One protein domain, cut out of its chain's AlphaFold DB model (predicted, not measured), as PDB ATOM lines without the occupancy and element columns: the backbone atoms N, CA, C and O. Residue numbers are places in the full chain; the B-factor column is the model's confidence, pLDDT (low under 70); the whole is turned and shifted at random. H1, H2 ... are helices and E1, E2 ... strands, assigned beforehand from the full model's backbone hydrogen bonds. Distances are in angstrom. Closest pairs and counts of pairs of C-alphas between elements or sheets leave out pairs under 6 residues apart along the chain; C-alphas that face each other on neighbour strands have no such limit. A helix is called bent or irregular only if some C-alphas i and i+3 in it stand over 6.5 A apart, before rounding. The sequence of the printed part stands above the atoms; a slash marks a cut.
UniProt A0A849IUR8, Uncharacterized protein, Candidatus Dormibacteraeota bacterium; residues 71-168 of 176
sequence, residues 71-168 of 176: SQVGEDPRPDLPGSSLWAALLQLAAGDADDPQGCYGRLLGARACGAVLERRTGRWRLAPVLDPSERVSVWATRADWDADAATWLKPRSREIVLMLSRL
ATOM      1  N   SER A  71     227.453 151.611 102.907       51.97
ATOM      2  CA  SER A  71     227.064 153.027 102.941       51.97
ATOM      3  C   SER A  71     226.764 153.606 104.332       51.97
ATOM      4  O   SER A  71     226.521 154.801 104.421       51.97
ATOM      5  N   GLN A  72     226.733 152.782 105.383       64.88
ATOM      6  CA  GLN A  72     226.477 153.189 106.773       64.88
ATOM      7  C   GLN A  72     227.715 153.035 107.662       64.88
ATOM      8  O   GLN A  72     227.658 153.310 108.860       64.88
ATOM      9  N   VAL A  73     228.843 152.590 107.094       73.06
ATOM     10  CA  VAL A  73     230.092 152.455 107.839       73.06
ATOM     11  C   VAL A  73     230.561 153.835 108.294       73.06
ATOM     12  O   VAL A  73     230.866 154.693 107.472       73.06
ATOM     13  N   GLY A  74     230.598 154.040 109.612       75.56
ATOM     14  CA  GLY A  74     230.990 155.315 110.222       75.56
ATOM     15  C   GLY A  74     229.838 156.290 110.498       75.56
ATOM     16  O   GLY A  74     230.087 157.349 111.072       75.56
ATOM     17  N   GLU A  75     228.590 155.952 110.157       86.88
ATOM     18  CA  GLU A  75     227.420 156.726 110.592       86.88
ATOM     19  C   GLU A  75     227.045 156.368 112.043       86.88
ATOM     20  O   GLU A  75     227.074 155.204 112.440       86.88
ATOM     21  N   ASP A  76     226.684 157.367 112.854       89.00
ATOM     22  CA  ASP A  76     226.186 157.131 114.214       89.00
ATOM     23  C   ASP A  76     224.733 156.621 114.161       89.00
ATOM     24  O   ASP A  76     223.866 157.346 113.668       89.00
ATOM     25  N   PRO A  77     224.424 155.418 114.689       87.44
ATOM     26  CA  PRO A  77     223.066 154.875 114.677       87.44
ATOM     27  C   PRO A  77     222.121 155.594 115.654       87.44
ATOM     28  O   PRO A  77     220.916 155.353 115.619       87.44
ATOM     29  N   ARG A  78     222.646 156.448 116.543       87.50
ATOM     30  CA  ARG A  78     221.878 157.213 117.535       87.50
ATOM     31  C   ARG A  78     222.233 158.704 117.479       87.50
ATOM     32  O   ARG A  78     222.788 159.240 118.443       87.50
ATOM     33  N   PRO A  79     221.926 159.396 116.363       88.38
ATOM     34  CA  PRO A  79     222.220 160.821 116.218       88.38
ATOM     35  C   PRO A  79     221.401 161.700 117.176       88.38
ATOM     36  O   PRO A  79     221.721 162.871 117.362       88.38
ATOM     37  N   ASP A  80     220.363 161.134 117.799       86.00
ATOM     38  CA  ASP A  80     219.583 161.734 118.879       86.00
ATOM     39  C   ASP A  80     220.390 161.924 120.174       86.00
ATOM     40  O   ASP A  80     220.031 162.764 120.997       86.00
ATOM     41  N   LEU A  81     221.489 161.184 120.357       85.50
ATOM     42  CA  LEU A  81     222.270 161.212 121.588       85.50
ATOM     43  C   LEU A  81     223.471 162.160 121.538       85.50
ATOM     44  O   LEU A  81     224.124 162.291 120.496       85.50
ATOM     45  N   PRO A  82     223.869 162.734 122.693       87.94
ATOM     46  CA  PRO A  82     225.033 163.603 122.782       87.94
ATOM     47  C   PRO A  82     226.302 162.977 122.198       87.94
ATOM     48  O   PRO A  82     226.538 161.769 122.297       87.94
ATOM     49  N   GLY A  83     227.141 163.833 121.611       88.50
ATOM     50  CA  GLY A  83     228.439 163.428 121.076       88.50
ATOM     51  C   GLY A  83     228.365 162.651 119.763       88.50
ATOM     52  O   GLY A  83     229.319 161.944 119.450       88.50
ATOM     53  N   SER A  84     227.281 162.785 118.990       89.75
ATOM     54  CA  SER A  84     227.087 162.024 117.748       89.75
ATOM     55  C   SER A  84     228.262 162.117 116.766       89.75
ATOM     56  O   SER A  84     228.742 161.103 116.264       89.75
ATOM     57  N   SER A  85     228.832 163.310 116.577       91.62
ATOM     58  CA  SER A  85     230.011 163.499 115.719       91.62
ATOM     59  C   SER A  85     231.269 162.789 116.239       91.62
ATOM     60  O   SER A  85     232.050 162.263 115.449       91.62
ATOM     61  N   LEU A  86     231.469 162.735 117.562       93.88
ATOM     62  CA  LEU A  86     232.571 161.985 118.175       93.88
ATOM     63  C   LEU A  86     232.360 160.478 118.034       93.88
ATOM     64  O   LEU A  86     233.325 159.741 117.830       93.88
ATOM     65  N   TRP A  87     231.110 160.026 118.111       95.25
ATOM     66  CA  TRP A  87     230.776 158.624 117.907       95.25
ATOM     67  C   TRP A  87     230.974 158.187 116.461       95.25
ATOM     68  O   TRP A  87     231.637 157.178 116.233       95.25
ATOM     69  N   ALA A  88     230.509 158.975 115.492       93.75
ATOM     70  CA  ALA A  88     230.786 158.747 114.075       93.75
ATOM     71  C   ALA A  88     232.302 158.644 113.814       93.75
ATOM     72  O   ALA A  88     232.770 157.704 113.175       93.75
ATOM     73  N   ALA A  89     233.104 159.540 114.406       94.56
ATOM     74  CA  ALA A  89     234.563 159.476 114.304       94.56
ATOM     75  C   ALA A  89     235.158 158.195 114.923       94.56
ATOM     76  O   ALA A  89     236.083 157.609 114.361       94.56
ATOM     77  N   LEU A  90     234.638 157.735 116.063       96.44
ATOM     78  CA  LEU A  90     235.087 156.494 116.697       96.44
ATOM     79  C   LEU A  90     234.703 155.253 115.873       96.44
ATOM     80  O   LEU A  90     235.527 154.355 115.713       96.44
ATOM     81  N   LEU A  91     233.500 155.226 115.299       95.31
ATOM     82  CA  LEU A  91     233.064 154.168 114.385       95.31
ATOM     83  C   LEU A  91     233.913 154.151 113.108       95.31
ATOM     84  O   LEU A  91     234.330 153.085 112.667       95.31
ATOM     85  N   GLN A  92     234.275 155.320 112.575       94.25
ATOM     86  CA  GLN A  92     235.181 155.429 111.433       94.25
ATOM     87  C   GLN A  92     236.587 154.888 111.737       94.25
ATOM     88  O   GLN A  92     237.218 154.294 110.864       94.25
ATOM     89  N   LEU A  93     237.087 155.066 112.966       95.25
ATOM     90  CA  LEU A  93     238.359 154.472 113.399       95.25
ATOM     91  C   LEU A  93     238.289 152.939 113.483       95.25
ATOM     92  O   LEU A  93     239.307 152.285 113.262       95.25
ATOM     93  N   ALA A  94     237.112 152.385 113.786       95.81
ATOM     94  CA  ALA A  94     236.870 150.946 113.858       95.81
ATOM     95  C   ALA A  94     236.502 150.319 112.501       95.81
ATOM     96  O   ALA A  94     236.580 149.108 112.358       95.81
ATOM     97  N   ALA A  95     236.169 151.120 111.484       92.06
ATOM     98  CA  ALA A  95     235.682 150.657 110.180       92.06
ATOM     99  C   ALA A  95     236.565 149.600 109.487       92.06
ATOM    100  O   ALA A  95     236.072 148.835 108.665       92.06
ATOM    101  N   GLY A  96     237.861 149.542 109.817       88.19
ATOM    102  CA  GLY A  96     238.787 148.544 109.278       88.19
ATOM    103  C   GLY A  96     238.447 147.090 109.634       88.19
ATOM    104  O   GLY A  96     238.968 146.198 108.972       88.19
ATOM    105  N   ASP A  97     237.597 146.848 110.637       90.94
ATOM    106  CA  ASP A  97     237.084 145.516 110.990       90.94
ATOM    107  C   ASP A  97     235.557 145.388 110.856       90.94
ATOM    108  O   ASP A  97     234.952 144.515 111.473       90.94
ATOM    109  N   ALA A  98     234.925 146.225 110.022       86.81
ATOM    110  CA  ALA A  98     233.469 146.239 109.855       86.81
ATOM    111  C   ALA A  98     232.870 144.912 109.349       86.81
ATOM    112  O   ALA A  98     231.735 144.598 109.702       86.81
ATOM    113  N   ASP A  99     233.630 144.131 108.577       81.69
ATOM    114  CA  ASP A  99     233.209 142.819 108.067       81.69
ATOM    115  C   ASP A  99     233.403 141.676 109.091       81.69
ATOM    116  O   ASP A  99     233.007 140.542 108.824       81.69
ATOM    117  N   ASP A 100     234.020 141.943 110.252       83.62
ATOM    118  CA  ASP A 100     234.165 140.981 111.352       83.62
ATOM    119  C   ASP A 100     233.031 141.186 112.376       83.62
ATOM    120  O   ASP A 100     233.049 142.168 113.126       83.62
ATOM    121  N   PRO A 101     232.074 140.243 112.511       75.88
ATOM    122  CA  PRO A 101     231.008 140.330 113.514       75.88
ATOM    123  C   PRO A 101     231.527 140.398 114.958       75.88
ATOM    124  O   PRO A 101     230.816 140.816 115.870       75.88
ATOM    125  N   GLN A 102     232.768 139.965 115.195       84.44
ATOM    126  CA  GLN A 102     233.449 140.012 116.490       84.44
ATOM    127  C   GLN A 102     234.473 141.156 116.588       84.44
ATOM    128  O   GLN A 102     235.177 141.265 117.608       84.44
ATOM    129  N   GLY A 103     234.542 142.001 115.558       93.06
ATOM    130  CA  GLY A 103     235.374 143.189 115.461       93.06
ATOM    131  C   GLY A 103     234.934 144.303 116.407       93.06
ATOM    132  O   GLY A 103     233.887 144.253 117.062       93.06
ATOM    133  N   CYS A 104     235.767 145.330 116.519       96.31
ATOM    134  CA  CYS A 104     235.469 146.500 117.324       96.31
ATOM    135  C   CYS A 104     234.294 147.293 116.755       96.31
ATOM    136  O   CYS A 104     233.521 147.834 117.542       96.31
ATOM    137  N   TYR A 105     234.146 147.355 115.430       94.44
ATOM    138  CA  TYR A 105     233.083 148.109 114.776       94.44
ATOM    139  C   TYR A 105     231.695 147.650 115.232       94.44
ATOM    140  O   TYR A 105     230.953 148.445 115.809       94.44
ATOM    141  N   GLY A 106     231.380 146.357 115.085       90.19
ATOM    142  CA  GLY A 106     230.095 145.797 115.517       90.19
ATOM    143  C   GLY A 106     229.849 145.965 117.021       90.19
ATOM    144  O   GLY A 106     228.763 146.361 117.441       90.19
ATOM    145  N   ARG A 107     230.883 145.764 117.850       95.00
ATOM    146  CA  ARG A 107     230.798 145.929 119.314       95.00
ATOM    147  C   ARG A 107     230.507 147.378 119.725       95.00
ATOM    148  O   ARG A 107     229.680 147.615 120.606       95.00
ATOM    149  N   LEU A 108     231.172 148.349 119.100       96.50
ATOM    150  CA  LEU A 108     230.966 149.776 119.363       96.50
ATOM    151  C   LEU A 108     229.614 150.252 118.836       96.50
ATOM    152  O   LEU A 108     228.924 150.995 119.535       96.50
ATOM    153  N   LEU A 109     229.214 149.789 117.649       93.62
ATOM    154  CA  LEU A 109     227.902 150.087 117.096       93.62
ATOM    155  C   LEU A 109     226.793 149.559 118.009       93.62
ATOM    156  O   LEU A 109     225.891 150.316 118.363       93.62
ATOM    157  N   GLY A 110     226.885 148.297 118.437       92.12
ATOM    158  CA  GLY A 110     225.925 147.688 119.354       92.12
ATOM    159  C   GLY A 110     225.829 148.459 120.669       92.12
ATOM    160  O   GLY A 110     224.731 148.810 121.099       92.12
ATOM    161  N   ALA A 111     226.971 148.823 121.264       94.81
ATOM    162  CA  ALA A 111     226.994 149.649 122.469       94.81
ATOM    163  C   ALA A 111     226.310 151.009 122.251       94.81
ATOM    164  O   ALA A 111     225.503 151.432 123.079       94.81
ATOM    165  N   ARG A 112     226.586 151.693 121.134       94.75
ATOM    166  CA  ARG A 112     225.955 152.977 120.808       94.75
ATOM    167  C   ARG A 112     224.449 152.831 120.593       94.75
ATOM    168  O   ARG A 112     223.690 153.590 121.189       94.75
ATOM    169  N   ALA A 113     224.009 151.837 119.824       90.81
ATOM    170  CA  ALA A 113     222.593 151.540 119.607       90.81
ATOM    171  C   ALA A 113     221.844 151.306 120.932       90.81
ATOM    172  O   ALA A 113     220.732 151.805 121.112       90.81
ATOM    173  N   CYS A 114     222.507 150.644 121.884       90.75
ATOM    174  CA  CYS A 114     222.011 150.363 123.228       90.75
ATOM    175  C   CYS A 114     222.055 151.558 124.199       90.75
ATOM    176  O   CYS A 114     221.643 151.412 125.347       90.75
ATOM    177  N   GLY A 115     222.522 152.733 123.760       92.06
ATOM    178  CA  GLY A 115     222.513 153.966 124.553       92.06
ATOM    179  C   GLY A 115     223.856 154.345 125.180       92.06
ATOM    180  O   GLY A 115     223.885 155.152 126.108       92.06
ATOM    181  N   ALA A 116     224.981 153.789 124.715       94.81
ATOM    182  CA  ALA A 116     226.292 154.205 125.202       94.81
ATOM    183  C   ALA A 116     226.658 155.612 124.701       94.81
ATOM    184  O   ALA A 116     226.468 155.974 123.532       94.81
ATOM    185  N   VAL A 117     227.262 156.398 125.582       94.75
ATOM    186  CA  VAL A 117     227.769 157.745 125.316       94.75
ATOM    187  C   VAL A 117     229.277 157.810 125.527       94.75
ATOM    188  O   VAL A 117     229.885 156.955 126.180       94.75
ATOM    189  N   LEU A 118     229.884 158.843 124.946       95.06
ATOM    190  CA  LEU A 118     231.275 159.198 125.183       95.06
ATOM    191  C   LEU A 118     231.345 160.249 126.288       95.06
ATOM    192  O   LEU A 118     230.926 161.389 126.105       95.06
ATOM    193  N   GLU A 119     231.923 159.871 127.422       93.00
ATOM    194  CA  GLU A 119     232.191 160.777 128.535       93.00
ATOM    195  C   GLU A 119     233.679 161.088 128.627       93.00
ATOM    196  O   GLU A 119     234.539 160.223 128.417       93.00
ATOM    197  N   ARG A 120     233.999 162.319 129.031       89.75
ATOM    198  CA  ARG A 120     235.374 162.703 129.335       89.75
ATOM    199  C   ARG A 120     235.611 162.652 130.837       89.75
ATOM    200  O   ARG A 120     235.057 163.442 131.592       89.75
ATOM    201  N   ARG A 121     236.488 161.746 131.279       87.75
ATOM    202  CA  ARG A 121     236.907 161.626 132.686       87.75
ATOM    203  C   ARG A 121     238.418 161.716 132.785       87.75
ATOM    204  O   ARG A 121     239.130 161.032 132.049       87.75
ATOM    205  N   THR A 122     238.910 162.572 133.684       87.62
ATOM    206  CA  THR A 122     240.354 162.803 133.895       87.62
ATOM    207  C   THR A 122     241.106 163.055 132.577       87.62
ATOM    208  O   THR A 122     242.138 162.443 132.311       87.62
ATOM    209  N   GLY A 123     240.523 163.870 131.690       86.94
ATOM    210  CA  GLY A 123     241.093 164.208 130.381       86.94
ATOM    211  C   GLY A 123     241.007 163.120 129.302       86.94
ATOM    212  O   GLY A 123     241.372 163.398 128.164       86.94
ATOM    213  N   ARG A 124     240.496 161.919 129.605       91.00
ATOM    214  CA  ARG A 124     240.406 160.792 128.661       91.00
ATOM    215  C   ARG A 124     238.958 160.469 128.308       91.00
ATOM    216  O   ARG A 124     238.089 160.497 129.179       91.00
ATOM    217  N   TRP A 125     238.727 160.115 127.047       94.81
ATOM    218  CA  TRP A 125     237.443 159.594 126.583       94.81
ATOM    219  C   TRP A 125     237.198 158.182 127.103       94.81
ATOM    220  O   TRP A 125     238.118 157.360 127.168       94.81
ATOM    221  N   ARG A 126     235.953 157.907 127.485       95.25
ATOM    222  CA  ARG A 126     235.484 156.598 127.935       95.25
ATOM    223  C   ARG A 126     234.067 156.352 127.439       95.25
ATOM    224  O   ARG A 126     233.293 157.289 127.282       95.25
ATOM    225  N   LEU A 127     233.746 155.076 127.260       96.25
ATOM    226  CA  LEU A 127     232.376 154.620 127.070       96.25
ATOM    227  C   LEU A 127     231.661 154.602 128.422       96.25
ATOM    228  O   LEU A 127     232.220 154.106 129.407       96.25
ATOM    229  N   ALA A 128     230.445 155.125 128.454       94.25
ATOM    230  CA  ALA A 128     229.570 155.093 129.615       94.25
ATOM    231  C   ALA A 128     228.126 154.800 129.180       94.25
ATOM    232  O   ALA A 128     227.736 155.197 128.081       94.25
ATOM    233  N   PRO A 129     227.332 154.109 130.011       93.12
ATOM    234  CA  PRO A 129     225.910 153.944 129.756       93.12
ATOM    235  C   PRO A 129     225.160 155.232 130.113       93.12
ATOM    236  O   PRO A 129     225.485 155.883 131.107       93.12
ATOM    237  N   VAL A 130     224.103 155.552 129.370       90.19
ATOM    238  CA  VAL A 130     223.040 156.416 129.898       90.19
ATOM    239  C   VAL A 130     222.202 155.570 130.859       90.19
ATOM    240  O   VAL A 130     221.756 154.489 130.487       90.19
ATOM    241  N   LEU A 131     222.028 156.014 132.104       86.44
ATOM    242  CA  LEU A 131     221.267 155.281 133.133       86.44
ATOM    243  C   LEU A 131     219.960 155.988 133.516       86.44
ATOM    244  O   LEU A 131     219.362 155.645 134.531       86.44
ATOM    245  N   ASP A 132     219.536 156.991 132.745       75.94
ATOM    246  CA  ASP A 132     218.325 157.747 133.049       75.94
ATOM    247  C   ASP A 132     217.064 156.957 132.637       75.94
ATOM    248  O   ASP A 132     216.829 156.747 131.440       75.94
ATOM    249  N   PRO A 133     216.227 156.521 133.599       58.47
ATOM    250  CA  PRO A 133     215.002 155.784 133.306       58.47
ATOM    251  C   PRO A 133     213.927 156.641 132.619       58.47
ATOM    252  O   PRO A 133     212.976 156.087 132.064       58.47
ATOM    253  N   SER A 134     214.045 157.972 132.644       60.97
ATOM    254  CA  SER A 134     213.077 158.884 132.027       60.97
ATOM    255  C   SER A 134     213.247 159.012 130.511       60.97
ATOM    256  O   SER A 134     212.273 159.300 129.816       60.97
ATOM    257  N   GLU A 135     214.437 158.723 129.978       58.50
ATOM    258  CA  GLU A 135     214.746 159.012 128.575       58.50
ATOM    259  C   GLU A 135     214.465 157.845 127.610       58.50
ATOM    260  O   GLU A 135     214.467 158.052 126.404       58.50
ATOM    261  N   ARG A 136     214.187 156.610 128.078       60.91
ATOM    262  CA  ARG A 136     214.055 155.395 127.216       60.91
ATOM    263  C   ARG A 136     215.183 155.247 126.175       60.91
ATOM    264  O   ARG A 136     215.014 154.634 125.123       60.91
ATOM    265  N   VAL A 137     216.338 155.827 126.471       71.81
ATOM    266  CA  VAL A 137     217.468 155.956 125.552       71.81
ATOM    267  C   VAL A 137     218.383 154.733 125.610       71.81
ATOM    268  O   VAL A 137     219.081 154.440 124.634       71.81
ATOM    269  N   SER A 138     218.374 154.041 126.748       83.56
ATOM    270  CA  SER A 138     219.312 152.990 127.111       83.56
ATOM    271  C   SER A 138     218.594 151.696 127.453       83.56
ATOM    272  O   SER A 138     217.506 151.709 128.032       83.56
ATOM    273  N   VAL A 139     219.230 150.578 127.113       87.25
ATOM    274  CA  VAL A 139     218.774 149.236 127.506       87.25
ATOM    275  C   VAL A 139     219.242 148.853 128.915       87.25
ATOM    276  O   VAL A 139     218.709 147.913 129.498       87.25
ATOM    277  N   TRP A 140     220.223 149.572 129.473       90.88
ATOM    278  CA  TRP A 140     220.770 149.301 130.802       90.88
ATOM    279  C   TRP A 140     220.011 150.094 131.862       90.88
ATOM    280  O   TRP A 140     220.086 151.321 131.903       90.88
ATOM    281  N   ALA A 141     219.313 149.386 132.751       89.50
ATOM    282  CA  ALA A 141     218.611 149.998 133.876       89.50
ATOM    283  C   ALA A 141     219.575 150.373 135.010       89.50
ATOM    284  O   ALA A 141     219.346 151.327 135.753       89.50
ATOM    285  N   THR A 142     220.660 149.612 135.159       92.19
ATOM    286  CA  THR A 142     221.634 149.797 136.229       92.19
ATOM    287  C   THR A 142     223.064 149.778 135.710       92.19
ATOM    288  O   THR A 142     223.381 149.280 134.628       92.19
ATOM    289  N   ARG A 143     223.979 150.278 136.544       93.81
ATOM    290  CA  ARG A 143     225.414 150.171 136.276       93.81
ATOM    291  C   ARG A 143     225.886 148.715 136.183       93.81
ATOM    292  O   ARG A 143     226.798 148.434 135.411       93.81
ATOM    293  N   ALA A 144     225.275 147.813 136.952       95.69
ATOM    294  CA  ALA A 144     225.619 146.398 136.940       95.69
ATOM    295  C   ALA A 144     225.282 145.745 135.589       95.69
ATOM    296  O   ALA A 144     226.100 144.979 135.083       95.69
ATOM    297  N   ASP A 145     224.148 146.113 134.979       94.44
ATOM    298  CA  ASP A 145     223.747 145.615 133.653       94.44
ATOM    299  C   ASP A 145     224.779 146.016 132.591       94.44
ATOM    300  O   ASP A 145     225.292 145.176 131.853       94.44
ATOM    301  N   TRP A 146     225.170 147.296 132.585       95.69
ATOM    302  CA  TRP A 146     226.235 147.787 131.711       95.69
ATOM    303  C   TRP A 146     227.564 147.069 131.957       95.69
ATOM    304  O   TRP A 146     228.238 146.687 131.007       95.69
ATOM    305  N   ASP A 147     227.983 146.900 133.214       96.69
ATOM    306  CA  ASP A 147     229.279 146.289 133.515       96.69
ATOM    307  C   ASP A 147     229.322 144.803 133.098       96.69
ATOM    308  O   ASP A 147     230.390 144.322 132.697       96.69
ATOM    309  N   ALA A 148     228.183 144.096 133.148       95.88
ATOM    310  CA  ALA A 148     228.030 142.725 132.660       95.88
ATOM    311  C   ALA A 148     228.118 142.652 131.127       95.88
ATOM    312  O   ALA A 148     228.945 141.906 130.594       95.88
ATOM    313  N   ASP A 149     227.360 143.482 130.409       94.31
ATOM    314  CA  ASP A 149     227.419 143.536 128.945       94.31
ATOM    315  C   ASP A 149     228.779 144.014 128.446       94.31
ATOM    316  O   ASP A 149     229.370 143.411 127.553       94.31
ATOM    317  N   ALA A 150     229.349 145.047 129.066       96.31
ATOM    318  CA  ALA A 150     230.687 145.515 128.746       96.31
ATOM    319  C   ALA A 150     231.733 144.418 128.988       96.31
ATOM    320  O   ALA A 150     232.709 144.343 128.241       96.31
ATOM    321  N   ALA A 151     231.560 143.553 129.995       96.56
ATOM    322  CA  ALA A 151     232.463 142.426 130.218       96.56
ATOM    323  C   ALA A 151     232.422 141.393 129.088       96.56
ATOM    324  O   ALA A 151     233.478 140.921 128.671       96.56
ATOM    325  N   THR A 152     231.234 141.101 128.571       94.19
ATOM    326  CA  THR A 152     231.028 140.155 127.468       94.19
ATOM    327  C   THR A 152     231.458 140.750 126.123       94.19
ATOM    328  O   THR A 152     232.174 140.124 125.336       94.19
ATOM    329  N   TRP A 153     231.068 141.997 125.862       93.31
ATOM    330  CA  TRP A 153     231.088 142.581 124.523       93.31
ATOM    331  C   TRP A 153     232.175 143.631 124.302       93.31
ATOM    332  O   TRP A 153     232.597 143.816 123.168       93.31
ATOM    333  N   LEU A 154     232.701 144.293 125.332       96.31
ATOM    334  CA  LEU A 154     233.700 145.359 125.147       96.31
ATOM    335  C   LEU A 154     235.080 144.972 125.685       96.31
ATOM    336  O   LEU A 154     236.093 145.206 125.024       96.31
ATOM    337  N   LYS A 155     235.148 144.332 126.858       95.38
ATOM    338  CA  LYS A 155     236.416 143.953 127.503       95.38
ATOM    339  C   LYS A 155     237.327 143.079 126.629       95.38
ATOM    340  O   LYS A 155     238.530 143.361 126.653       95.38
ATOM    341  N   PRO A 156     236.826 142.120 125.818       96.88
ATOM    342  CA  PRO A 156     237.683 141.319 124.939       96.88
ATOM    343  C   PRO A 156     238.500 142.135 123.927       96.88
ATOM    344  O   PRO A 156     239.534 141.665 123.472       96.88
ATOM    345  N   ARG A 157     238.066 143.362 123.601       96.62
ATOM    346  CA  ARG A 157     238.740 144.299 122.680       96.62
ATOM    347  C   ARG A 157     239.129 145.615 123.362       96.62
ATOM    348  O   ARG A 157     239.269 146.661 122.731       96.62
ATOM    349  N   SER A 158     239.247 145.601 124.691       96.06
ATOM    350  CA  SER A 158     239.437 146.825 125.481       96.06
ATOM    351  C   SER A 158     240.705 147.591 125.109       96.06
ATOM    352  O   SER A 158     240.699 148.820 125.144       96.06
ATOM    353  N   ARG A 159     241.782 146.900 124.717       97.62
ATOM    354  CA  ARG A 159     243.035 147.541 124.304       97.62
ATOM    355  C   ARG A 159     242.844 148.352 123.023       97.62
ATOM    356  O   ARG A 159     243.246 149.512 122.970       97.62
ATOM    357  N   GLU A 160     242.229 147.755 122.013       98.12
ATOM    358  CA  GLU A 160     241.943 148.359 120.715       98.12
ATOM    359  C   GLU A 160     240.970 149.529 120.868       98.12
ATOM    360  O   GLU A 160     241.237 150.629 120.382       98.12
ATOM    361  N   ILE A 161     239.898 149.331 121.639       97.44
ATOM    362  CA  ILE A 161     238.914 150.376 121.942       97.44
ATOM    363  C   ILE A 161     239.576 151.564 122.651       97.44
ATOM    364  O   ILE A 161     239.360 152.711 122.263       97.44
ATOM    365  N   VAL A 162     240.433 151.323 123.649       97.00
ATOM    366  CA  VAL A 162     241.172 152.391 124.345       97.00
ATOM    367  C   VAL A 162     242.117 153.137 123.400       97.00
ATOM    368  O   VAL A 162     242.211 154.364 123.478       97.00
ATOM    369  N   LEU A 163     242.794 152.433 122.487       97.19
ATOM    370  CA  LEU A 163     243.644 153.070 121.479       97.19
ATOM    371  C   LEU A 163     242.830 153.974 120.547       97.19
ATOM    372  O   LEU A 163     243.258 155.095 120.276       97.19
ATOM    373  N   MET A 164     241.650 153.544 120.101       97.50
ATOM    374  CA  MET A 164     240.777 154.374 119.263       97.50
ATOM    375  C   MET A 164     240.226 155.586 120.022       97.50
ATOM    376  O   MET A 164     240.314 156.705 119.522       97.50
ATOM    377  N   LEU A 165     239.775 155.406 121.267       96.81
ATOM    378  CA  LEU A 165     239.340 156.506 122.140       96.81
ATOM    379  C   LEU A 165     240.441 157.562 122.339       96.81
ATOM    380  O   LEU A 165     240.152 158.754 122.427       96.81
ATOM    381  N   SER A 166     241.709 157.142 122.383       96.06
ATOM    382  CA  SER A 166     242.855 158.054 122.515       96.06
ATOM    383  C   SER A 166     243.096 158.933 121.281       96.06
ATOM    384  O   SER A 166     243.712 159.990 121.399       96.06
ATOM    385  N   ARG A 167     242.592 158.518 120.110       95.88
ATOM    386  CA  ARG A 167     242.734 159.236 118.833       95.88
ATOM    387  C   ARG A 167     241.616 160.248 118.591       95.88
ATOM    388  O   ARG A 167     241.716 161.034 117.653       95.88
ATOM    389  N   LEU A 168     240.564 160.236 119.411       94.00
ATOM    390  CA  LEU A 168     239.487 161.211 119.295       94.00
ATOM    391  C   LEU A 168     239.983 162.633 119.615       94.00
ATOM    392  O   LEU A 168     240.905 162.801 120.426       94.00
TER     393      LEU A 168
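Overview. This is residues 71 to 168 of the 176 residues of an uncharacterized protein of Candidatus Dormibacteraeota bacterium (UniProt A0A849IUR8). A short hairpin of two strands, E1 and E2, is gathered among four helices: H1 comes up to E1, H4 packs on E2 with its residues 161 to 167, and H2, whose centre is the nearest to the middle of the domain, is near both strands. H1 and H2 fold back on each other as a helical hairpin, while H3, the helix farthest out, makes a corner with H4. The printed part has 98 residues, with the named elements H1, H2, E1, E2, H3 and H4 in that order; the sheet, E1 - E2, is antiparallel and the class is mostly helix. It is compact, with a radius of gyration of the C-alphas of 12.6 A, and spans 35 by 29 by 26 A.

Along the chain. Residues 71 to 83 have no named element. H1, residues 84 to 97, begins at C-alpha 84 at (227.087, 162.024, 117.748) and is 20.4 A long; it is irregular, with C-alphas 93 and 96 7.2 A apart. H2 is residues 104 to 113, 14.0 A. E1, residues 116 to 121, is 15.0 A long, and E2, residues 124 to 129, is 16.1 A. H3, residues 143 to 153, begins at C-alpha 143 at (225.414, 150.171, 136.276) and is 15.1 A long. H4, residues 155 to 167, is 18.7 A and ends at C-alpha 167 at (242.734, 159.236, 118.833); it is irregular, with C-alphas 156 and 159 8.2 A apart.

Arrangement. H1 and H2 touch as a helical hairpin at a shallow tilt of 31 degrees, opposite ways; their closest C-alphas, those of Ala 94 and Tyr 105, are 4.8 A apart. H1 touches H4 with residues 90 to 94 alone, at a steep tilt of 60 degrees, the closest C-alphas being those of Leu 93 and Met 164, 6.3 A. H2 and H4 only just touch, with 3 pairs of C-alphas within 8 A, about perpendicular at 86 degrees; the closest are those of Cys 104 and Arg 157, 6.7 A. E1 and E2 form a hairpin, antiparallel at 143 degrees, with N 119 and O 126 at 2.9 A and N 128 and O 117 at 3.0 A, both within hydrogen-bond range. The closest C-alphas of H1 and E1 are those of Trp 87 and Leu 118, 7.3 A; those of E2 and H4 are Trp 125 and Leu 165, 5.7 A. H2 and H3 are close but not clearly touching, with Arg 107 and Trp 153 the closest C-alphas at 6.2 A. H3 and H4 meet only through their link, and H1 and H3 are apart. Every O i to N i+4 pair is within hydrogen-bond range in H2 and H3, against 8 of 10 in H1 and 7 of 9 in H4.

Size, cuts and confidence. The two C-alphas farthest apart are those of Gly 96 and Ser 134, 35.9 A. The printed part has no cut. The link from E2 to H3, residues 130 to 142, is long. The mean pLDDT of the printed part is 89.6; residues 71 to 72 and 133 to 136 are under 70.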